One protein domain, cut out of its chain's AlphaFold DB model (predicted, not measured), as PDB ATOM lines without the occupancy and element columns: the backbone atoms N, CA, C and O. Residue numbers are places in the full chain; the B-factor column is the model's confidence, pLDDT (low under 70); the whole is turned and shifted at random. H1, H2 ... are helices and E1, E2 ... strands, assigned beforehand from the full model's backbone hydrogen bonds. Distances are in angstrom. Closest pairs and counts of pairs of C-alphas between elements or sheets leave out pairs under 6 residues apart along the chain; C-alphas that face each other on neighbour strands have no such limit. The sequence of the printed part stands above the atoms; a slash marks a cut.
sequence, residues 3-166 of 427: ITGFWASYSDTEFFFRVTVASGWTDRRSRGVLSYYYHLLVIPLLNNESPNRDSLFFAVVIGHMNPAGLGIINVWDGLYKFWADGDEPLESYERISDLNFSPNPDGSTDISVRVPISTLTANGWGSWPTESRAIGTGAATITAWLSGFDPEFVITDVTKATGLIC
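What this domain is: This is residues 3 to 166 of the 427 residues of an uncharacterized protein of candidate division Zixibacteria bacterium (UniProt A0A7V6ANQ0). A large, strongly twisted sheet of nine strands, built round the long strand E4, is partly covered by a small sheet, E1 E2 E8; the two make a sandwich with their strands crossed at 51 degrees. The short helix H1 follows E8 and grazes both sheets, while E3 and the turn between E10 and E11 lie beyond the small sheet. The printed part has 164 residues with twelve named strands and one named helix, E1 to E8, H1, then E9 to E12, mostly strand, and in both sheets neighbour strands are antiparallel. It is compact, with a radius of gyration of the C-alphas of 15.9 A and spans of 52 by 37 by 25 A.

How they stand to each other: In the branched sheet, E4, residues 36 to 46, has E3, residues 28 to 30, and E5, residues 56 to 62, on one side, and E9, residues 134 to 137, and E10, residues 140 to 147, on the other side. Within hydrogen-bond range are N 37 and O 29 at 3.2 A, N 43 and O 60 at 2.9 A, N 46 and O 136 at 2.8 A, and N 40 and O 142 at 2.9 A. E9 runs on into E10 at 42 degrees. E6, residues 78 to 83, pairs with E5 through N 59 and O 80, 3.0 A, and with the edge strand E7, residues 93 to 97, through N 81 and O 94, 2.9 A. E3 E4 E5 E6 E7 form a meander, each strand the antiparallel neighbour of the one before. E11, residues 150 to 158, forms a hairpin with E10, with N 145 and O 152 at 3.0 A; E12, residues 162 to 165, pairs with E9 through N 137 and O 162, 2.8 A. In the other sheet of the sandwich, two sheets face to face, E2, residues 14 to 21, is the inner strand, and E1, residues 3 to 10, and E8, residues 110 to 116, are the edge strands, with N 7 and O 18 at 2.9 A and N 17 and O 113 at 2.9 A, both within hydrogen-bond range. The facing parts are 9.3 A centre to centre. The closest C-alphas of E1 and E11, Ile 3 and Asp 157, are 6.7 A apart. H1, residues 117 to 122, has every O i to N i+4 pair within hydrogen-bond range.

Where its parts are: E4 spans 30.9 A, from C-alpha 36 at (1.973, 4.036, 27.301). E11 spans 23.9 A and E2 23.1 A. E1 begins at C-alpha 3, (-9.791, 22.011, 27.211), and E12 ends at C-alpha 165, (-5.538, 41.462, 37.391).

The domain as a whole: The C-alphas farthest apart, Val 33 and Glu 131, are 52.8 A apart. The printed part has no cut. The long links are E5 to E6, E7 to E8 and H1 to E9. Mean pLDDT of the printed part is 83.1; residues under 70 include 28 to 36, 67 to 73 and 85 to 91.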
ATOM      1  N   ILE A   3      -9.364  21.029  26.228       92.25
ATOM      2  CA  ILE A   3      -9.791  22.011  27.211       92.25
ATOM      3  C   ILE A   3     -11.013  22.725  26.641       92.25
ATOM      4  O   ILE A   3     -10.974  23.339  25.579       92.25
ATOM      5  N   THR A   4     -12.120  22.669  27.370       94.44
ATOM      6  CA  THR A   4     -13.378  23.325  26.991       94.44
ATOM      7  C   THR A   4     -13.609  24.635  27.740       94.44
ATOM      8  O   THR A   4     -14.488  25.406  27.362       94.44
ATOM      9  N   GLY A   5     -12.822  24.908  28.784       92.69
ATOM     10  CA  GLY A   5     -12.948  26.111  29.598       92.69
ATOM     11  C   GLY A   5     -11.822  26.255  30.617       92.69
ATOM     12  O   GLY A   5     -11.271  25.267  31.102       92.69
ATOM     13  N   PHE A   6     -11.480  27.505  30.928       94.12
ATOM     14  CA  PHE A   6     -10.466  27.875  31.910       94.12
ATOM     15  C   PHE A   6     -10.893  29.145  32.644       94.12
ATOM     16  O   PHE A   6     -11.269  30.134  32.014       94.12
ATOM     17  N   TRP A   7     -10.808  29.118  33.969       93.75
ATOM     18  CA  TRP A   7     -11.089  30.254  34.840       93.75
ATOM     19  C   TRP A   7      -9.971  30.394  35.863       93.75
ATOM     20  O   TRP A   7      -9.490  29.398  36.404       93.75
ATOM     21  N   ALA A   8      -9.608  31.637  36.158       92.31
ATOM     22  CA  ALA A   8      -8.657  31.985  37.198       92.31
ATOM     23  C   ALA A   8      -9.264  33.061  38.106       92.31
ATOM     24  O   ALA A   8      -9.977  33.953  37.642       92.31
ATOM     25  N   SER A   9      -8.997  32.967  39.400       91.69
ATOM     26  CA  SER A   9      -9.377  33.954  40.408       91.69
ATOM     27  C   SER A   9      -8.336  33.958  41.529       91.69
ATOM     28  O   SER A   9      -7.387  33.174  41.508       91.69
ATOM     29  N   TYR A  10      -8.484  34.846  42.503       92.44
ATOM     30  CA  TYR A  10      -7.526  34.994  43.591       92.44
ATOM     31  C   TYR A  10      -8.206  35.479  44.877       92.44
ATOM     32  O   TYR A  10      -9.327  35.986  44.869       92.44
ATOM     33  N   SER A  11      -7.489  35.313  45.978       90.75
ATOM     34  CA  SER A  11      -7.705  35.955  47.273       90.75
ATOM     35  C   SER A  11      -6.368  36.528  47.750       90.75
ATOM     36  O   SER A  11      -5.348  36.377  47.075       90.75
ATOM     37  N   ASP A  12      -6.333  37.120  48.940       87.00
ATOM     38  CA  ASP A  12      -5.083  37.625  49.516       87.00
ATOM     39  C   ASP A  12      -4.042  36.515  49.771       87.00
ATOM     40  O   ASP A  12      -2.845  36.796  49.835       87.00
ATOM     41  N   THR A  13      -4.474  35.253  49.894       91.31
ATOM     42  CA  THR A  13      -3.615  34.125  50.295       91.31
ATOM     43  C   THR A  13      -3.491  33.006  49.260       91.31
ATOM     44  O   THR A  13      -2.549  32.216  49.335       91.31
ATOM     45  N   GLU A  14      -4.418  32.906  48.306       92.81
ATOM     46  CA  GLU A  14      -4.500  31.788  47.353       92.81
ATOM     47  C   GLU A  14      -4.864  32.258  45.938       92.81
ATOM     48  O   GLU A  14      -5.717  33.133  45.773       92.81
ATOM     49  N   PHE A  15      -4.291  31.608  44.920       93.62
ATOM     50  CA  PHE A  15      -4.829  31.604  43.558       93.62
ATOM     51  C   PHE A  15      -5.763  30.410  43.355       93.62
ATOM     52  O   PHE A  15      -5.503  29.311  43.847       93.62
ATOM     53  N   PHE A  16      -6.834  30.613  42.594       93.81
ATOM     54  CA  PHE A  16      -7.832  29.597  42.275       93.81
ATOM     55  C   PHE A  16      -7.875  29.390  40.768       93.81
ATOM     56  O   PHE A  16      -8.035  30.357  40.023       93.81
ATOM     57  N   PHE A  17      -7.810  28.139  40.322       93.94
ATOM     58  CA  PHE A  17      -7.967  27.794  38.912       93.94
ATOM     59  C   PHE A  17      -9.027  26.720  38.738       93.94
ATOM     60  O   PHE A  17      -9.126  25.803  39.553       93.94
ATOM     61  N   ARG A  18      -9.796  26.825  37.656       93.94
ATOM     62  CA  ARG A  18     -10.754  25.812  37.215       93.94
ATOM     63  C   ARG A  18     -10.533  25.510  35.742       93.94
ATOM     64  O   ARG A  18     -10.448  26.438  34.939       93.94
ATOM     65  N   VAL A  19     -10.472  24.234  35.390       93.19
ATOM     66  CA  VAL A  19     -10.304  23.751  34.015       93.19
ATOM     67  C   VAL A  19     -11.390  22.735  33.717       93.19
ATOM     68  O   VAL A  19     -11.579  21.794  34.486       93.19
ATOM     69  N   THR A  20     -12.077  22.887  32.589       94.25
ATOM     70  CA  THR A  20     -12.992  21.859  32.084       94.25
ATOM     71  C   THR A  20     -12.399  21.162  30.868       94.25
ATOM     72  O   THR A  20     -11.779  21.808  30.023       94.25
ATOM     73  N   VAL A  21     -12.589  19.845  30.767       91.62
ATOM     74  CA  VAL A  21     -12.042  19.010  29.683       91.62
ATOM     75  C   VAL A  21     -13.114  18.135  29.035       91.62
ATOM     76  O   VAL A  21     -14.028  17.634  29.696       91.62
ATOM     77  N   ALA A  22     -13.000  17.919  27.726       85.56
ATOM     78  CA  ALA A  22     -13.895  17.055  26.971       85.56
ATOM     79  C   ALA A  22     -13.629  15.577  27.308       85.56
ATOM     80  O   ALA A  22     -12.547  15.054  27.050       85.56
ATOM     81  N   SER A  23     -14.658  14.876  27.798       81.50
ATOM     82  CA  SER A  23     -14.670  13.420  28.065       81.50
ATOM     83  C   SER A  23     -13.981  12.929  29.348       81.50
ATOM     84  O   SER A  23     -13.770  11.725  29.485       81.50
ATOM     85  N   GLY A  24     -13.690  13.827  30.293       84.88
ATOM     86  CA  GLY A  24     -13.119  13.490  31.601       84.88
ATOM     87  C   GLY A  24     -11.600  13.294  31.574       84.88
ATOM     88  O   GLY A  24     -11.028  12.831  30.584       84.88
ATOM     89  N   TRP A  25     -10.936  13.675  32.662       87.25
ATOM     90  CA  TRP A  25      -9.486  13.586  32.798       87.25
ATOM     91  C   TRP A  25      -9.018  12.156  33.077       87.25
ATOM     92  O   TRP A  25      -9.632  11.416  33.843       87.25
ATOM     93  N   THR A  26      -7.924  11.751  32.440       83.75
ATOM     94  CA  THR A  26      -7.205  10.513  32.755       83.75
ATOM     95  C   THR A  26      -5.727  10.689  32.432       83.75
ATOM     96  O   THR A  26      -5.345  11.051  31.320       83.75
ATOM     97  N   ASP A  27      -4.896  10.422  33.424       74.38
ATOM     98  CA  ASP A  27      -3.439  10.518  33.378       74.38
ATOM     99  C   ASP A  27      -2.774   9.518  32.412       74.38
ATOM    100  O   ASP A  27      -1.663   9.764  31.937       74.38
ATOM    101  N   ARG A  28      -3.438   8.402  32.078       69.62
ATOM    102  CA  ARG A  28      -2.821   7.294  31.336       69.62
ATOM    103  C   ARG A  28      -3.743   6.653  30.306       69.62
ATOM    104  O   ARG A  28      -4.831   6.172  30.618       69.62
ATOM    105  N   ARG A  29      -3.236   6.487  29.080       63.97
ATOM    106  CA  ARG A  29      -3.857   5.616  28.064       63.97
ATOM    107  C   ARG A  29      -2.853   4.594  27.531       63.97
ATOM    108  O   ARG A  29      -1.741   4.926  27.122       63.97
ATOM    109  N   SER A  30      -3.237   3.317  27.545       58.59
ATOM    110  CA  SER A  30      -2.434   2.240  26.954       58.59
ATOM    111  C   SER A  30      -2.531   2.273  25.430       58.59
ATOM    112  O   SER A  30      -3.642   2.273  24.896       58.59
ATOM    113  N   ARG A  31      -1.397   2.198  24.726       53.81
ATOM    114  CA  ARG A  31      -1.346   1.960  23.268       53.81
ATOM    115  C   ARG A  31      -1.014   0.502  22.916       53.81
ATOM    116  O   ARG A  31      -0.700   0.199  21.770       53.81
ATOM    117  N   GLY A  32      -1.054  -0.397  23.900       52.81
ATOM    118  CA  GLY A  32      -0.712  -1.813  23.776       52.81
ATOM    119  C   GLY A  32      -0.128  -2.365  25.079       52.81
ATOM    120  O   GLY A  32      -0.186  -1.709  26.116       52.81
ATOM    121  N   VAL A  33       0.456  -3.566  25.020       52.28
ATOM    122  CA  VAL A  33       0.994  -4.279  26.199       52.28
ATOM    123  C   VAL A  33       2.284  -3.637  26.747       52.28
ATOM    124  O   VAL A  33       2.591  -3.811  27.920       52.28
ATOM    125  N   LEU A  34       3.024  -2.872  25.927       53.12
ATOM    126  CA  LEU A  34       4.351  -2.318  26.269       53.12
ATOM    127  C   LEU A  34       4.546  -0.831  25.891       53.12
ATOM    128  O   LEU A  34       5.664  -0.333  25.931       53.12
ATOM    129  N   SER A  35       3.484  -0.111  25.512       59.16
ATOM    130  CA  SER A  35       3.554   1.306  25.119       59.16
ATOM    131  C   SER A  35       2.453   2.102  25.821       59.16
ATOM    132  O   SER A  35       1.267   1.772  25.709       59.16
ATOM    133  N   TYR A  36       2.854   3.141  26.553       67.94
ATOM    134  CA  TYR A  36       1.973   4.036  27.301       67.94
ATOM    135  C   TYR A  36       2.217   5.476  26.862       67.94
ATOM    136  O   TYR A  36       3.364   5.860  26.639       67.94
ATOM    137  N   TYR A  37       1.137   6.249  26.773       76.38
ATOM    138  CA  TYR A  37       1.194   7.702  26.669       76.38
ATOM    139  C   TYR A  37       0.549   8.263  27.933       76.38
ATOM    140  O   TYR A  37      -0.469   7.739  28.405       76.38
ATOM    141  N   TYR A  38       1.179   9.292  28.480       81.94
ATOM    142  CA  TYR A  38       0.757   9.987  29.685       81.94
ATOM    143  C   TYR A  38       0.180  11.342  29.300       81.94
ATOM    144  O   TYR A  38       0.666  11.977  28.361       81.94
ATOM    145  N   HIS A  39      -0.852  11.775  30.013       86.44
ATOM    146  CA  HIS A  39      -1.415  13.109  29.870       86.44
ATOM    147  C   HIS A  39      -1.086  13.936  31.108       86.44
ATOM    148  O   HIS A  39      -1.313  13.493  32.232       86.44
ATOM    149  N   LEU A  40      -0.564  15.141  30.887       88.62
ATOM    150  CA  LEU A  40      -0.335  16.143  31.924       88.62
ATOM    151  C   LEU A  40      -1.167  17.383  31.605       88.62
ATOM    152  O   LEU A  40      -1.193  17.835  30.462       88.62
ATOM    153  N   LEU A  41      -1.860  17.929  32.593       91.25
ATOM    154  CA  LEU A  41      -2.518  19.226  32.532       91.25
ATOM    155  C   LEU A  41      -1.660  20.198  33.328       91.25
ATOM    156  O   LEU A  41      -1.369  19.972  34.501       91.25
ATOM    157  N   VAL A  42      -1.235  21.267  32.668       92.62
ATOM    158  CA  VAL A  42      -0.279  22.229  33.205       92.62
ATOM    159  C   VAL A  42      -0.914  23.611  33.218       92.62
ATOM    160  O   VAL A  42      -1.389  24.083  32.187       92.62
ATOM    161  N   ILE A  43      -0.905  24.268  34.374       95.06
ATOM    162  CA  ILE A  43      -1.362  25.650  34.555       95.06
ATOM    163  C   ILE A  43      -0.133  26.493  34.923       95.06
ATOM    164  O   ILE A  43       0.305  26.437  36.077       95.06
ATOM    165  N   PRO A  44       0.466  27.233  33.970       93.50
ATOM    166  CA  PRO A  44       1.561  28.160  34.252       93.50
ATOM    167  C   PRO A  44       1.149  29.267  35.233       93.50
ATOM    168  O   PRO A  44       0.064  29.842  35.111       93.50
ATOM    169  N   LEU A  45       2.049  29.620  36.152       93.06
ATOM    170  CA  LEU A  45       1.939  30.779  37.042       93.06
ATOM    171  C   LEU A  45       3.132  31.713  36.828       93.06
ATOM    172  O   LEU A  45       4.210  31.532  37.398       93.06
ATOM    173  N   LEU A  46       2.933  32.737  36.006       90.06
ATOM    174  CA  LEU A  46       3.964  33.695  35.632       90.06
ATOM    175  C   LEU A  46       3.860  34.959  36.483       90.06
ATOM    176  O   LEU A  46       2.812  35.607  36.520       90.06
ATOM    177  N   ASN A  47       4.978  35.336  37.095       89.25
ATOM    178  CA  ASN A  47       5.177  36.649  37.693       89.25
ATOM    179  C   ASN A  47       6.195  37.424  36.849       89.25
ATOM    180  O   ASN A  47       7.372  37.063  36.801       89.25
ATOM    181  N   ASN A  48       5.742  38.483  36.181       79.75
ATOM    182  CA  ASN A  48       6.576  39.372  35.359       79.75
ATOM    183  C   ASN A  48       7.624  40.148  36.178       79.75
ATOM    184  O   ASN A  48       8.591  40.655  35.606       79.75
ATOM    185  N   GLU A  49       7.442  40.214  37.495       82.38
ATOM    186  CA  GLU A  49       8.324  40.867  38.463       82.38
ATOM    187  C   GLU A  49       9.155  39.855  39.270       82.38
ATOM    188  O   GLU A  49       9.812  40.215  40.248       82.38
ATOM    189  N   SER A  50       9.153  38.574  38.874       84.44
ATOM    190  CA  SER A  50      10.028  37.578  39.490       84.44
ATOM    191  C   SER A  50      11.501  38.002  39.357       84.44
ATOM    192  O   SER A  50      11.936  38.330  38.247       84.44
ATOM    193  N   PRO A  51      12.311  37.924  40.436       81.50
ATOM    194  CA  PRO A  51      13.745  38.218  40.385       81.50
ATOM    195  C   PRO A  51      14.511  37.389  39.346       81.50
ATOM    196  O   PRO A  51      15.561  37.815  38.876       81.50
ATOM    197  N   ASN A  52      13.978  36.219  38.981       81.00
ATOM    198  CA  ASN A  52      14.592  35.262  38.063       81.00
ATOM    199  C   ASN A  52      13.660  34.927  36.884       81.00
ATOM    200  O   ASN A  52      13.514  33.767  36.506       81.00
ATOM    201  N   ARG A  53      12.978  35.929  36.316       70.62
ATOM    202  CA  ARG A  53      11.981  35.740  35.240       70.62
ATOM    203  C   ARG A  53      12.492  35.012  33.987       70.62
ATOM    204  O   ARG A  53      11.695  34.403  33.287       70.62
ATOM    205  N   ASP A  54      13.797  35.083  33.715       68.94
ATOM    206  CA  ASP A  54      14.423  34.490  32.524       68.94
ATOM    207  C   ASP A  54      14.914  33.050  32.773       68.94
ATOM    208  O   ASP A  54      15.390  32.391  31.853       68.94
ATOM    209  N   SER A  55      14.818  32.558  34.015       71.56
ATOM    210  CA  SER A  55      15.393  31.271  34.422       71.56
ATOM    211  C   SER A  55      14.526  30.436  35.364       71.56
ATOM    212  O   SER A  55      14.872  29.278  35.577       71.56
ATOM    213  N   LEU A  56      13.418  30.962  35.907       82.62
ATOM    214  CA  LEU A  56      12.469  30.229  36.756       82.62
ATOM    215  C   LEU A  56      11.050  30.239  36.183       82.62
ATOM    216  O   LEU A  56      10.521  31.280  35.793       82.62
ATOM    217  N   PHE A  57      10.391  29.088  36.254       85.81
ATOM    218  CA  PHE A  57       9.000  28.898  35.858       85.81
ATOM    219  C   PHE A  57       8.245  28.089  36.920       85.81
ATOM    220  O   PHE A  57       8.801  27.182  37.531       85.81
ATOM    221  N   PHE A  58       6.976  28.415  37.160       92.81
ATOM    222  CA  PHE A  58       6.137  27.711  38.129       92.81
ATOM    223  C   PHE A  58       4.875  27.218  37.441       92.81
ATOM    224  O   PHE A  58       4.276  27.943  36.645       92.81
ATOM    225  N   ALA A  59       4.452  26.000  37.763       93.88
ATOM    226  CA  ALA A  59       3.211  25.459  37.238       93.88
ATOM    227  C   ALA A  59       2.518  24.543  38.233       93.88
ATOM    228  O   ALA A  59       3.156  23.767  38.944       93.88
ATOM    229  N   VAL A  60       1.192  24.584  38.229       94.81
ATOM    230  CA  VAL A  60       0.403  23.445  38.692       94.81
ATOM    231  C   VAL A  60       0.481  22.373  37.617       94.81
ATOM    232  O   VAL A  60       0.211  22.655  36.450       94.81
ATOM    233  N   VAL A  61       0.838  21.159  38.015       92.12
ATOM    234  CA  VAL A  61       0.864  19.981  37.154       92.12
ATOM    235  C   VAL A  61      -0.123  18.963  37.705       92.12
ATOM    236  O   VAL A  61      -0.135  18.693  38.904       92.12
ATOM    237  N   ILE A  62      -0.971  18.437  36.828       90.19
ATOM    238  CA  ILE A  62      -1.978  17.420  37.124       90.19
ATOM    239  C   ILE A  62      -1.754  16.268  36.151       90.19
ATOM    240  O   ILE A  62      -1.688  16.479  34.944       90.19
ATOM    241  N   GLY A  63      -1.632  15.057  36.662       85.56
ATOM    242  CA  GLY A  63      -1.279  13.853  35.934       85.56
ATOM    243  C   GLY A  63      -0.083  13.153  36.565       85.56
ATOM    244  O   GLY A  63       0.803  13.763  37.167       85.56
ATOM    245  N   HIS A  64      -0.054  11.838  36.393       80.81
ATOM    246  CA  HIS A  64       1.023  10.991  36.863       80.81
ATOM    247  C   HIS A  64       1.776  10.388  35.676       80.81
ATOM    248  O   HIS A  64       1.237   9.613  34.885       80.81
ATOM    249  N   MET A  65       3.057  10.732  35.572       77.31
ATOM    250  CA  MET A  65       3.972  10.214  34.567       77.31
ATOM    251  C   MET A  65       5.152   9.526  35.251       77.31
ATOM    252  O   MET A  65       5.992  10.178  35.871       77.31
ATOM    253  N   ASN A  66       5.215   8.205  35.085       73.69
ATOM    254  CA  ASN A  66       6.335   7.360  35.489       73.69
ATOM    255  C   ASN A  66       6.556   6.281  34.417       73.69
ATOM    256  O   ASN A  66       6.000   5.177  34.505       73.69
ATOM    257  N   PRO A  67       7.312   6.590  33.350       61.97
ATOM    258  CA  PRO A  67       7.541   5.657  32.263       61.97
ATOM    259  C   PRO A  67       8.250   4.385  32.760       61.97
ATOM    260  O   PRO A  67       9.436   4.384  33.081       61.97
ATOM    261  N   ALA A  68       7.494   3.285  32.832       54.81
ATOM    262  CA  ALA A  68       7.957   1.928  33.144       54.81
ATOM    263  C   ALA A  68       8.581   1.693  34.541       54.81
ATOM    264  O   ALA A  68       9.197   0.651  34.750       54.81
ATOM    265  N   GLY A  69       8.412   2.599  35.515       56.59
ATOM    266  CA  GLY A  69       8.995   2.428  36.857       56.59
ATOM    267  C   GLY A  69      10.521   2.573  36.888       56.59
ATOM    268  O   GLY A  69      11.149   2.236  37.888       56.59
ATOM    269  N   LEU A  70      11.113   3.058  35.791       56.19
ATOM    270  CA  LEU A  70      12.560   3.201  35.613       56.19
ATOM    271  C   LEU A  70      13.117   4.468  36.276       56.19
ATOM    272  O   LEU A  70      14.328   4.656  36.302       56.19
ATOM    273  N   GLY A  71      12.248   5.334  36.810       58.88
ATOM    274  CA  GLY A  71      12.640   6.525  37.565       58.88
ATOM    275  C   GLY A  71      13.314   7.624  36.740       58.88
ATOM    276  O   GLY A  71      13.886   8.530  37.333       58.88
ATOM    277  N   ILE A  72      13.243   7.549  35.405       62.56
ATOM    278  CA  ILE A  72      13.878   8.509  34.486       62.56
ATOM    279  C   ILE A  72      13.209   9.885  34.614       62.56
ATOM    280  O   ILE A  72      13.891  10.892  34.751       62.56
ATOM    281  N   ILE A  73      11.872   9.927  34.648       67.94
ATOM    282  CA  ILE A  73      11.089  11.122  34.980       67.94
ATOM    283  C   ILE A  73       9.917  10.694  35.858       67.94
ATOM    284  O   ILE A  73       9.213   9.740  35.522       67.94
ATOM    285  N   ASN A  74       9.712  11.412  36.963       75.56
ATOM    286  CA  ASN A  74       8.622  11.173  37.903       75.56
ATOM    287  C   ASN A  74       7.865  12.476  38.156       75.56
ATOM    288  O   ASN A  74       8.281  13.310  38.964       75.56
ATOM    289  N   VAL A  75       6.729  12.626  37.483       80.81
ATOM    290  CA  VAL A  75       5.810  13.749  37.682       80.81
ATOM    291  C   VAL A  75       4.513  13.224  38.279       80.81
ATOM    292  O   VAL A  75       3.997  12.198  37.840       80.81
ATOM    293  N   TRP A  76       4.013  13.926  39.288       85.88
ATOM    294  CA  TRP A  76       2.771  13.641  40.000       85.88
ATOM    295  C   TRP A  76       1.965  14.929  40.105       85.88
ATOM    296  O   TRP A  76       2.502  16.011  39.883       85.88
ATOM    297  N   ASP A  77       0.713  14.832  40.536       88.69
ATOM    298  CA  ASP A  77      -0.084  16.010  40.858       88.69
ATOM    299  C   ASP A  77       0.657  16.907  41.856       88.69
ATOM    300  O   ASP A  77       1.048  16.453  42.932       88.69
ATOM    301  N   GLY A  78       0.870  18.180  41.549       92.44
ATOM    302  CA  GLY A  78       1.599  19.064  42.452       92.44
ATOM    303  C   GLY A  78       1.849  20.456  41.905       92.44
ATOM    304  O   GLY A  78       1.663  20.733  40.719       92.44
ATOM    305  N   LEU A  79       2.293  21.343  42.790       95.00
ATOM    306  CA  LEU A  79       2.886  22.612  42.399       95.00
ATOM    307  C   LEU A  79       4.373  22.386  42.148       95.00
ATOM    308  O   LEU A  79       5.075  21.869  43.018       95.00
ATOM    309  N   TYR A  80       4.844  22.793  40.979       93.50
ATOM    310  CA  TYR A  80       6.215  22.595  40.542       93.50
ATOM    311  C   TYR A  80       6.926  23.914  40.296       93.50
ATOM    312  O   TYR A  80       6.331  24.895  39.836       93.50
ATOM    313  N   LYS A  81       8.226  23.883  40.569       91.88
ATOM    314  CA  LYS A  81       9.212  24.874  40.167       91.88
ATOM    315  C   LYS A  81      10.119  24.238  39.121       91.88
ATOM    316  O   LYS A  81      10.634  23.149  39.342       91.88
ATOM    317  N   PHE A  82      10.326  24.941  38.022       87.31
ATOM    318  CA  PHE A  82      11.202  24.577  36.917       87.31
ATOM    319  C   PHE A  82      12.272  25.652  36.777       87.31
ATOM    320  O   PHE A  82      11.998  26.831  37.032       87.31
ATOM    321  N   TRP A  83      13.475  25.266  36.372       85.00
ATOM    322  CA  TRP A  83      14.541  26.219  36.098       85.00
ATOM    323  C   TRP A  83      15.421  25.785  34.937       85.00
ATOM    324  O   TRP A  83      15.527  24.601  34.629       85.00
ATOM    325  N   ALA A  84      16.044  26.765  34.290       74.19
ATOM    326  CA  ALA A  84      17.049  26.495  33.275       74.19
ATOM    327  C   ALA A  84      18.368  26.089  33.952       74.19
ATOM    328  O   ALA A  84      18.919  26.857  34.743       74.19
ATOM    329  N   ASP A  85      18.872  24.904  33.621       65.25
ATOM    330  CA  ASP A  85      20.223  24.445  33.955       65.25
ATOM    331  C   ASP A  85      20.802  23.759  32.707       65.25
ATOM    332  O   ASP A  85      20.443  22.630  32.394       65.25
ATOM    333  N   GLY A  86      21.617  24.477  31.924       62.19
ATOM    334  CA  GLY A  86      22.164  23.983  30.649       62.19
ATOM    335  C   GLY A  86      21.290  24.237  29.407       62.19
ATOM    336  O   GLY A  86      20.458  25.144  29.393       62.19
ATOM    337  N   ASP A  87      21.537  23.465  28.338       56.03
ATOM    338  CA  ASP A  87      20.941  23.653  26.998       56.03
ATOM    339  C   ASP A  87      19.530  23.035  26.843       56.03
ATOM    340  O   ASP A  87      18.853  23.313  25.851       56.03
ATOM    341  N   GLU A  88      19.053  22.238  27.811       56.69
ATOM    342  CA  GLU A  88      17.733  21.592  27.764       56.69
ATOM    343  C   GLU A  88      16.768  22.145  28.841       56.69
ATOM    344  O   GLU A  88      16.928  21.893  30.035       56.69
ATOM    345  N   PRO A  89      15.712  22.889  28.456       49.84
ATOM    346  CA  PRO A  89      14.885  23.680  29.379       49.84
ATOM    347  C   PRO A  89      13.916  22.882  30.283       49.84
ATOM    348  O   PRO A  89      13.064  23.491  30.932       49.84
ATOM    349  N   LEU A  90      14.001  21.545  30.341       57.22
ATOM    350  CA  LEU A  90      13.074  20.679  31.098       57.22
ATOM    351  C   LEU A  90      13.749  19.658  32.033       57.22
ATOM    352  O   LEU A  90      13.045  18.888  32.687       57.22
ATOM    353  N   GLU A  91      15.078  19.649  32.148       65.12
ATOM    354  CA  GLU A  91      15.786  18.672  32.999       65.12
ATOM    355  C   GLU A  91      15.709  18.997  34.499       65.12
ATOM    356  O   GLU A  91      15.905  18.132  35.352       65.12
ATOM    357  N   SER A  92      15.383  20.245  34.827       80.69
ATOM    358  CA  SER A  92      15.516  20.806  36.165       80.69
ATOM    359  C   SER A  92      14.160  21.227  36.730       80.69
ATOM    360  O   SER A  92      13.621  22.289  36.403       80.69
ATOM    361  N   TYR A  93      13.584  20.365  37.573       86.38
ATOM    362  CA  TYR A  93      12.304  20.609  38.230       86.38
ATOM    363  C   TYR A  93      12.234  20.025  39.643       86.38
ATOM    364  O   TYR A  93      12.860  19.019  39.969       86.38
ATOM    365  N   GLU A  94      11.406  20.643  40.481       89.69
ATOM    366  CA  GLU A  94      11.117  20.203  41.842       89.69
ATOM    367  C   GLU A  94       9.627  20.387  42.146       89.69
ATOM    368  O   GLU A  94       9.029  21.415  41.819       89.69
ATOM    369  N   ARG A  95       9.023  19.394  42.807       91.56
ATOM    370  CA  ARG A  95       7.670  19.497  43.361       91.56
ATOM    371  C   ARG A  95       7.742  20.207  44.708       91.56
ATOM    372  O   ARG A  95       8.233  19.636  45.676       91.56
ATOM    373  N   ILE A  96       7.224  21.427  44.774       94.12
ATOM    374  CA  ILE A  96       7.338  22.303  45.949       94.12
ATOM    375  C   ILE A  96       6.128  22.230  46.889       94.12
ATOM    376  O   ILE A  96       6.205  22.702  48.019       94.12
ATOM    377  N   SER A  97       5.001  21.664  46.442       92.50
ATOM    378  CA  SER A  97       3.824  21.437  47.292       92.50
ATOM    379  C   SER A  97       2.870  20.402  46.703       92.50
ATOM    380  O   SER A  97       2.729  20.291  45.482       92.50
ATOM    381  N   ASP A  98       2.157  19.703  47.586       89.50
ATOM    382  CA  ASP A  98       0.909  19.019  47.246       89.50
ATOM    383  C   ASP A  98      -0.168  20.049  46.856       89.50
ATOM    384  O   ASP A  98      -0.097  21.221  47.245       89.50
ATOM    385  N   LEU A  99      -1.173  19.614  46.095       83.25
ATOM    386  CA  LEU A  99      -2.298  20.450  45.685       83.25
ATOM    387  C   LEU A  99      -3.602  19.951  46.292       83.25
ATOM    388  O   LEU A  99      -3.855  18.751  46.373       83.25
ATOM    389  N   ASN A 100      -4.453  20.901  46.671       78.00
ATOM    390  CA  ASN A 100      -5.806  20.618  47.122       78.00
ATOM    391  C   ASN A 100      -6.761  20.712  45.930       78.00
ATOM    392  O   ASN A 100      -7.017  21.808  45.418       78.00
ATOM    393  N   PHE A 101      -7.293  19.564  45.511       79.62
ATOM    394  CA  PHE A 101      -8.295  19.460  44.451       79.62
ATOM    395  C   PHE A 101      -9.707  19.343  45.018       79.62
ATOM    396  O   PHE A 101      -9.927  18.763  46.082       79.62
ATOM    397  N   SER A 102     -10.684  19.864  44.283       71.44
ATOM    398  CA  SER A 102     -12.101  19.690  44.600       71.44
ATOM    399  C   SER A 102     -12.932  19.819  43.320       71.44
ATOM    400  O   SER A 102     -13.227  20.954  42.938       71.44
ATOM    401  N   PRO A 103     -13.354  18.717  42.663       68.75
ATOM    402  CA  PRO A 103     -13.172  17.292  43.006       68.75
ATOM    403  C   PRO A 103     -11.787  16.726  42.621       68.75
ATOM    404  O   PRO A 103     -10.970  17.434  42.042       68.75
ATOM    405  N   ASN A 104     -11.534  15.444  42.941       80.31
ATOM    406  CA  ASN A 104     -10.366  14.694  42.443       80.31
ATOM    407  C   ASN A 104     -10.327  14.756  40.895       80.31
ATOM    408  O   ASN A 104     -11.385  14.572  40.284       80.31
ATOM    409  N   PRO A 105      -9.167  15.034  40.267       82.12
ATOM    410  CA  PRO A 105      -9.061  15.139  38.816       82.12
ATOM    411  C   PRO A 105      -9.505  13.889  38.051       82.12
ATOM    412  O   PRO A 105     -10.164  14.029  37.025       82.12
ATOM    413  N   ASP A 106      -9.195  12.680  38.523       84.69
ATOM    414  CA  ASP A 106      -9.420  11.452  37.750       84.69
ATOM    415  C   ASP A 106     -10.900  11.211  37.415       84.69
ATOM    416  O   ASP A 106     -11.775  11.151  38.280       84.69
ATOM    417  N   GLY A 107     -11.185  11.060  36.121       83.56
ATOM    418  CA  GLY A 107     -12.532  10.923  35.571       83.56
ATOM    419  C   GLY A 107     -13.351  12.217  35.571       83.56
ATOM    420  O   GLY A 107     -14.444  12.230  34.998       83.56
ATOM    421  N   SER A 108     -12.851  13.308  36.160       88.00
ATOM    422  CA  SER A 108     -13.573  14.577  36.237       88.00
ATOM    423  C   SER A 108     -13.512  15.343  34.920       88.00
ATOM    424  O   SER A 108     -12.470  15.443  34.273       88.00
ATOM    425  N   THR A 109     -14.638  15.929  34.525       91.69
ATOM    426  CA  THR A 109     -14.715  16.908  33.431       91.69
ATOM    427  C   THR A 109     -14.484  18.340  33.908       91.69
ATOM    428  O   THR A 109     -14.433  19.241  33.076       91.69
ATOM    429  N   ASP A 110     -14.371  18.551  35.219       92.44
ATOM    430  CA  ASP A 110     -14.281  19.856  35.868       92.44
ATOM    431  C   ASP A 110     -13.316  19.780  37.054       92.44
ATOM    432  O   ASP A 110     -13.581  19.131  38.071       92.44
ATOM    433  N   ILE A 111     -12.153  20.395  36.896       91.62
ATOM    434  CA  ILE A 111     -11.039  20.298  37.831       91.62
ATOM    435  C   ILE A 111     -10.820  21.674  38.426       91.62
ATOM    436  O   ILE A 111     -10.526  22.617  37.696       91.62
ATOM    437  N   SER A 112     -10.928  21.788  39.748       92.00
ATOM    438  CA  SER A 112     -10.592  23.016  40.469       92.00
ATOM    439  C   SER A 112      -9.416  22.786  41.410       92.00
ATOM    440  O   SER A 112      -9.372  21.783  42.124       92.00
ATOM    441  N   VAL A 113      -8.484  23.737  41.424       92.62
ATOM    442  CA  VAL A 113      -7.240  23.692  42.197       92.62
ATOM    443  C   VAL A 113      -6.982  25.025  42.891       92.62
ATOM    444  O   VAL A 113      -7.270  26.096  42.350       92.62
ATOM    445  N   ARG A 114      -6.433  24.947  44.105       93.06
ATOM    446  CA  ARG A 114      -6.007  26.098  44.908       93.06
ATOM    447  C   ARG A 114      -4.495  26.096  45.053       93.06
ATOM    448  O   ARG A 114      -3.911  25.052  45.338       93.06
ATOM    449  N   VAL A 115      -3.878  27.258  44.879       93.19
ATOM    450  CA  VAL A 115      -2.428  27.442  44.965       93.19
ATOM    451  C   VAL A 115      -2.117  28.467  46.055       93.19
ATOM    452  O   VAL A 115      -2.415  29.649  45.868       93.19
ATOM    453  N   PRO A 116      -1.508  28.052  47.180       93.69
ATOM    454  CA  PRO A 116      -1.088  28.979  48.222       93.69
ATOM    455  C   PRO A 116       0.009  29.922  47.722       93.69
ATOM    456  O   PRO A 116       1.063  29.489  47.248       93.69
ATOM    457  N   ILE A 117      -0.212  31.225  47.869       93.56
ATOM    458  CA  ILE A 117       0.728  32.251  47.400       93.56
ATOM    459  C   ILE A 117       2.010  32.247  48.244       93.56
ATOM    460  O   ILE A 117       3.113  32.448  47.728       93.56
ATOM    461  N   SER A 118       1.898  31.948  49.539       94.50
ATOM    462  CA  SER A 118       3.048  31.804  50.441       94.50
ATOM    463  C   SER A 118       4.040  30.740  49.959       94.50
ATOM    464  O   SER A 118       5.248  30.950  50.038       94.50
ATOM    465  N   THR A 119       3.556  29.637  49.386       94.44
ATOM    466  CA  THR A 119       4.406  28.583  48.819       94.44
ATOM    467  C   THR A 119       5.196  29.083  47.610       94.44
ATOM    468  O   THR A 119       6.389  28.808  47.504       94.44
ATOM    469  N   LEU A 120       4.569  29.843  46.707       92.62
ATOM    470  CA  LEU A 120       5.245  30.417  45.536       92.62
ATOM    471  C   LEU A 120       6.327  31.420  45.952       92.62
ATOM    472  O   LEU A 120       7.485  31.317  45.541       92.62
ATOM    473  N   THR A 121       5.953  32.376  46.804       92.38
ATOM    474  CA  THR A 121       6.841  33.458  47.259       92.38
ATOM    475  C   THR A 121       8.047  32.917  48.036       92.38
ATOM    476  O   THR A 121       9.170  33.356  47.791       92.38
ATOM    477  N   ALA A 122       7.863  31.884  48.869       92.88
ATOM    478  CA  ALA A 122       8.955  31.201  49.572       92.88
ATOM    479  C   ALA A 122       9.944  30.475  48.637       92.88
ATOM    480  O   ALA A 122      11.086  30.238  49.024       92.88
ATOM    481  N   ASN A 123       9.533  30.142  47.408       91.75
ATOM    482  CA  ASN A 123      10.328  29.365  46.451       91.75
ATOM    483  C   ASN A 123      10.950  30.203  45.321       91.75
ATOM    484  O   ASN A 123      11.524  29.646  44.376       91.75
ATOM    485  N   GLY A 124      10.903  31.534  45.434       88.50
ATOM    486  CA  GLY A 124      11.565  32.451  44.502       88.50
ATOM    487  C   GLY A 124      10.697  32.910  43.330       88.50
ATOM    488  O   GLY A 124      11.238  33.344  42.319       88.50
ATOM    489  N   TRP A 125       9.368  32.833  43.454       90.12
ATOM    490  CA  TRP A 125       8.425  33.373  42.463       90.12
ATOM    491  C   TRP A 125       8.376  34.913  42.436       90.12
ATOM    492  O   TRP A 125       7.870  35.496  41.484       90.12
ATOM    493  N   GLY A 126       8.908  35.578  43.467       89.19
ATOM    494  CA  GLY A 126       8.842  37.029  43.670       89.19
ATOM    495  C   GLY A 126       7.967  37.404  44.866       89.19
ATOM    496  O   GLY A 126       7.490  36.527  45.585       89.19
ATOM    497  N   SER A 127       7.795  38.701  45.113       89.69
ATOM    498  CA  SER A 127       6.927  39.210  46.181       89.69
ATOM    499  C   SER A 127       5.451  39.177  45.784       89.69
ATOM    500  O   SER A 127       5.109  39.276  44.607       89.69
ATOM    501  N   TRP A 128       4.575  39.085  46.786       88.44
ATOM    502  CA  TRP A 128       3.136  39.279  46.628       88.44
ATOM    503  C   TRP A 128       2.611  40.280  47.670       88.44
ATOM    504  O   TRP A 128       3.002  40.168  48.835       88.44
ATOM    505  N   PRO A 129       1.715  41.216  47.299       87.69
ATOM    506  CA  PRO A 129       1.264  41.507  45.933       87.69
ATOM    507  C   PRO A 129       2.404  42.011  45.030       87.69
ATOM    508  O   PRO A 129       3.364  42.602  45.518       87.69
ATOM    509  N   THR A 130       2.304  41.751  43.724       84.25
ATOM    510  CA  THR A 130       3.178  42.364  42.706       84.25
ATOM    511  C   THR A 130       2.841  43.853  42.552       84.25
ATOM    512  O   THR A 130       1.719  44.268  42.863       84.25
ATOM    513  N   GLU A 131       3.777  44.677  42.080       85.12
ATOM    514  CA  GLU A 131       3.572  46.107  41.799       85.12
ATOM    515  C   GLU A 131       2.439  46.310  40.789       85.12
ATOM    516  O   GLU A 131       1.534  47.119  41.004       85.12
ATOM    517  N   SER A 132       2.444  45.518  39.718       81.62
ATOM    518  CA  SER A 132       1.393  45.487  38.697       81.62
ATOM    519  C   SER A 132       0.094  44.838  39.175       81.62
ATOM    520  O   SER A 132      -0.922  44.930  38.482       81.62
ATOM    521  N   ARG A 133       0.114  44.173  40.340       85.31
ATOM    522  CA  ARG A 133      -0.982  43.355  40.876       85.31
ATOM    523  C   ARG A 133      -1.563  42.416  39.824       85.31
ATOM    524  O   ARG A 133      -2.772  42.228  39.764       85.31
ATOM    525  N   ALA A 134      -0.722  41.850  38.968       87.00
ATOM    526  CA  ALA A 134      -1.143  40.962  37.899       87.00
ATOM    527  C   ALA A 134      -0.266  39.710  37.836       87.00
ATOM    528  O   ALA A 134       0.905  39.742  38.210       87.00
ATOM    529  N   ILE A 135      -0.844  38.615  37.342       91.38
ATOM    530  CA  ILE A 135      -0.115  37.385  37.008       91.38
ATOM    531  C   ILE A 135      -0.457  36.939  35.589       91.38
ATOM    532  O   ILE A 135      -1.572  37.160  35.114       91.38
ATOM    533  N   GLY A 136       0.485  36.287  34.915       91.12
ATOM    534  CA  GLY A 136       0.224  35.582  33.660       91.12
ATOM    535  C   GLY A 136      -0.127  34.121  33.925       91.12
ATOM    536  O   GLY A 136       0.538  33.454  34.715       91.12
ATOM    537  N   THR A 137      -1.161  33.602  33.273       94.38
ATOM    538  CA  THR A 137      -1.587  32.208  33.425       94.38
ATOM    539  C   THR A 137      -2.315  31.683  32.181       94.38
ATOM    540  O   THR A 137      -2.504  32.392  31.191       94.38
ATOM    541  N   GLY A 138      -2.697  30.414  32.217       93.75
ATOM    542  CA  GLY A 138      -3.405  29.675  31.178       93.75
ATOM    543  C   GLY A 138      -3.474  28.201  31.566       93.75
ATOM    544  O   GLY A 138      -3.119  27.839  32.685       93.75
ATOM    545  N   ALA A 139      -3.883  27.343  30.643       94.56
ATOM    546  CA  ALA A 139      -3.794  25.900  30.803       94.56
ATOM    547  C   ALA A 139      -3.344  25.238  29.499       94.56
ATOM    548  O   ALA A 139      -3.697  25.694  28.413       94.56
ATOM    549  N   ALA A 140      -2.585  24.155  29.610       93.50
ATOM    550  CA  ALA A 140      -2.157  23.326  28.492       93.50
ATOM    551  C   ALA A 140      -2.325  21.848  28.836       93.50
ATOM    552  O   ALA A 140      -2.028  21.440  29.960       93.50
ATOM    553  N   THR A 141      -2.746  21.034  27.872       91.75
ATOM    554  CA  THR A 141      -2.605  19.580  27.965       91.75
ATOM    555  C   THR A 141      -1.376  19.139  27.186       91.75
ATOM    556  O   THR A 141      -1.165  19.532  26.039       91.75
ATOM    557  N   ILE A 142      -0.555  18.312  27.815       88.44
ATOM    558  CA  ILE A 142       0.658  17.732  27.252       88.44
ATOM    559  C   ILE A 142       0.446  16.228  27.160       88.44
ATOM    560  O   ILE A 142      -0.039  15.596  28.097       88.44
ATOM    561  N   THR A 143       0.816  15.647  26.026       86.69
ATOM    562  CA  THR A 143       0.954  14.201  25.876       86.69
ATOM    563  C   THR A 143       2.429  13.849  25.861       86.69
ATOM    564  O   THR A 143       3.192  14.438  25.097       86.69
ATOM    565  N   ALA A 144       2.816  12.893  26.700       80.62
ATOM    566  CA  ALA A 144       4.195  12.458  26.866       80.62
ATOM    567  C   ALA A 144       4.339  10.946  26.652       80.62
ATOM    568  O   ALA A 144       3.444  10.172  27.007       80.62
ATOM    569  N   TRP A 145       5.456  10.510  26.075       78.12
ATOM    570  CA  TRP A 145       5.784   9.094  25.870       78.12
ATOM    571  C   TRP A 145       7.292   8.866  25.808       78.12
ATOM    572  O   TRP A 145       8.067   9.811  25.851       78.12
ATOM    573  N   LEU A 146       7.703   7.598  25.713       75.25
ATOM    574  CA  LEU A 146       9.098   7.235  25.466       75.25
ATOM    575  C   LEU A 146       9.319   6.874  24.001       75.25
ATOM    576  O   LEU A 146       8.593   6.044  23.443       75.25
ATOM    577  N   SER A 147      10.373   7.432  23.427       74.44
ATOM    578  CA  SER A 147      10.888   7.121  22.101       74.44
ATOM    579  C   SER A 147      12.359   6.755  22.257       74.44
ATOM    580  O   SER A 147      13.171   7.571  22.662       74.44
ATOM    581  N   GLY A 148      12.705   5.479  22.065       72.06
ATOM    582  CA  GLY A 148      14.094   5.033  22.244       72.06
ATOM    583  C   GLY A 148      14.659   5.161  23.671       72.06
ATOM    584  O   GLY A 148      15.872   5.171  23.805       72.06
ATOM    585  N   PHE A 149      13.799   5.182  24.704       69.81
ATOM    586  CA  PHE A 149      14.096   5.497  26.122       69.81
ATOM    587  C   PHE A 149      14.249   6.982  26.461       69.81
ATOM    588  O   PHE A 149      14.305   7.304  27.647       69.81
ATOM    589  N   ASP A 150      14.168   7.860  25.467       71.44
ATOM    590  CA  ASP A 150      14.139   9.299  25.684       71.44
ATOM    591  C   ASP A 150      12.685   9.794  25.779       71.44
ATOM    592  O   ASP A 150      11.795   9.279  25.084       71.44
ATOM    593  N   PRO A 151      12.392  10.748  26.675       72.88
ATOM    594  CA  PRO A 151      11.064  11.319  26.814       72.88
ATOM    595  C   PRO A 151      10.745  12.283  25.671       72.88
ATOM    596  O   PRO A 151      11.480  13.226  25.400       72.88
ATOM    597  N   GLU A 152       9.593  12.085  25.043       78.19
ATOM    598  CA  GLU A 152       9.035  13.007  24.060       78.19
ATOM    599  C   GLU A 152       7.767  13.656  24.620       78.19
ATOM    600  O   GLU A 152       6.936  12.987  25.244       78.19
ATOM    601  N   PHE A 153       7.609  14.959  24.374       81.00
ATOM    602  CA  PHE A 153       6.488  15.771  24.845       81.00
ATOM    603  C   PHE A 153       5.847  16.529  23.687       81.00
ATOM    604  O   PHE A 153       6.536  17.161  22.886       81.00
ATOM    605  N   VAL A 154       4.518  16.536  23.633       86.81
ATOM    606  CA  VAL A 154       3.753  17.368  22.697       86.81
ATOM    607  C   VAL A 154       2.625  18.069  23.431       86.81
ATOM    608  O   VAL A 154       1.805  17.427  24.085       86.81
ATOM    609  N   ILE A 155       2.554  19.392  23.281       90.00
ATOM    610  CA  ILE A 155       1.387  20.177  23.691       90.00
ATOM    611  C   ILE A 155       0.240  19.819  22.745       90.00
ATOM    612  O   ILE A 155       0.319  20.066  21.542       90.00
ATOM    613  N   THR A 156      -0.806  19.198  23.281       89.69
ATOM    614  CA  THR A 156      -1.960  18.728  22.504       89.69
ATOM    615  C   THR A 156      -3.120  19.704  22.484       89.69
ATOM    616  O   THR A 156      -3.892  19.680  21.532       89.69
ATOM    617  N   ASP A 157      -3.244  20.546  23.505       92.94
ATOM    618  CA  ASP A 157      -4.221  21.628  23.542       92.94
ATOM    619  C   ASP A 157      -3.762  22.735  24.498       92.94
ATOM    620  O   ASP A 157      -3.005  22.469  25.437       92.94
ATOM    621  N   VAL A 158      -4.194  23.974  24.269       93.88
ATOM    622  CA  VAL A 158      -3.786  25.132  25.070       93.88
ATOM    623  C   VAL A 158      -4.847  26.228  25.066       93.88
ATOM    624  O   VAL A 158      -5.463  26.541  24.048       93.88
ATOM    625  N   THR A 159      -5.038  26.871  26.213       93.44
ATOM    626  CA  THR A 159      -5.845  28.088  26.304       93.44
ATOM    627  C   THR A 159      -5.066  29.283  25.765       93.44
ATOM    628  O   THR A 159      -3.840  29.278  25.671       93.44
ATOM    629  N   LYS A 160      -5.751  30.396  25.495       88.75
ATOM    630  CA  LYS A 160      -5.036  31.664  25.310       88.75
ATOM    631  C   LYS A 160      -4.283  32.026  26.595       88.75
ATOM    632  O   LYS A 160      -4.819  31.852  27.694       88.75
ATOM    633  N   ALA A 161      -3.068  32.552  26.450       83.62
ATOM    634  CA  ALA A 161      -2.362  33.180  27.561       83.62
ATOM    635  C   ALA A 161      -3.213  34.340  28.099       83.62
ATOM    636  O   ALA A 161      -3.692  35.173  27.327       83.62
ATOM    637  N   THR A 162      -3.439  34.360  29.408       83.38
ATOM    638  CA  THR A 162      -4.365  35.276  30.080       83.38
ATOM    639  C   THR A 162      -3.645  35.994  31.216       83.38
ATOM    640  O   THR A 162      -2.962  35.363  32.016       83.38
ATOM    641  N   GLY A 163      -3.803  37.315  31.297       86.69
ATOM    642  CA  GLY A 163      -3.403  38.089  32.471       86.69
ATOM    643  C   GLY A 163      -4.547  38.149  33.481       86.69
ATOM    644  O   GLY A 163      -5.659  38.527  33.115       86.69
ATOM    645  N   LEU A 164      -4.292  37.794  34.738       87.69
ATOM    646  CA  LEU A 164      -5.234  37.965  35.843       87.69
ATOM    647  C   LEU A 164      -4.852  39.221  36.630       87.69
ATOM    648  O   LEU A 164      -3.824  39.231  37.303       87.69
ATOM    649  N   ILE A 165      -5.691  40.259  36.565       87.81
ATOM    650  CA  ILE A 165      -5.538  41.462  37.391       87.81
ATOM    651  C   ILE A 165      -6.128  41.180  38.775       87.81
ATOM    652  O   ILE A 165      -7.329  40.962  38.932       87.81
ATOM    653  N   CYS A 166      -5.262  41.190  39.775       84.62
ATOM    654  CA  CYS A 166      -5.522  40.827  41.155       84.62
ATOM    655  C   CYS A 166      -5.682  42.073  42.037       84.62
ATOM    656  O   CYS A 166      -4.882  42.336  42.936       84.62
TER     657      CYS A 166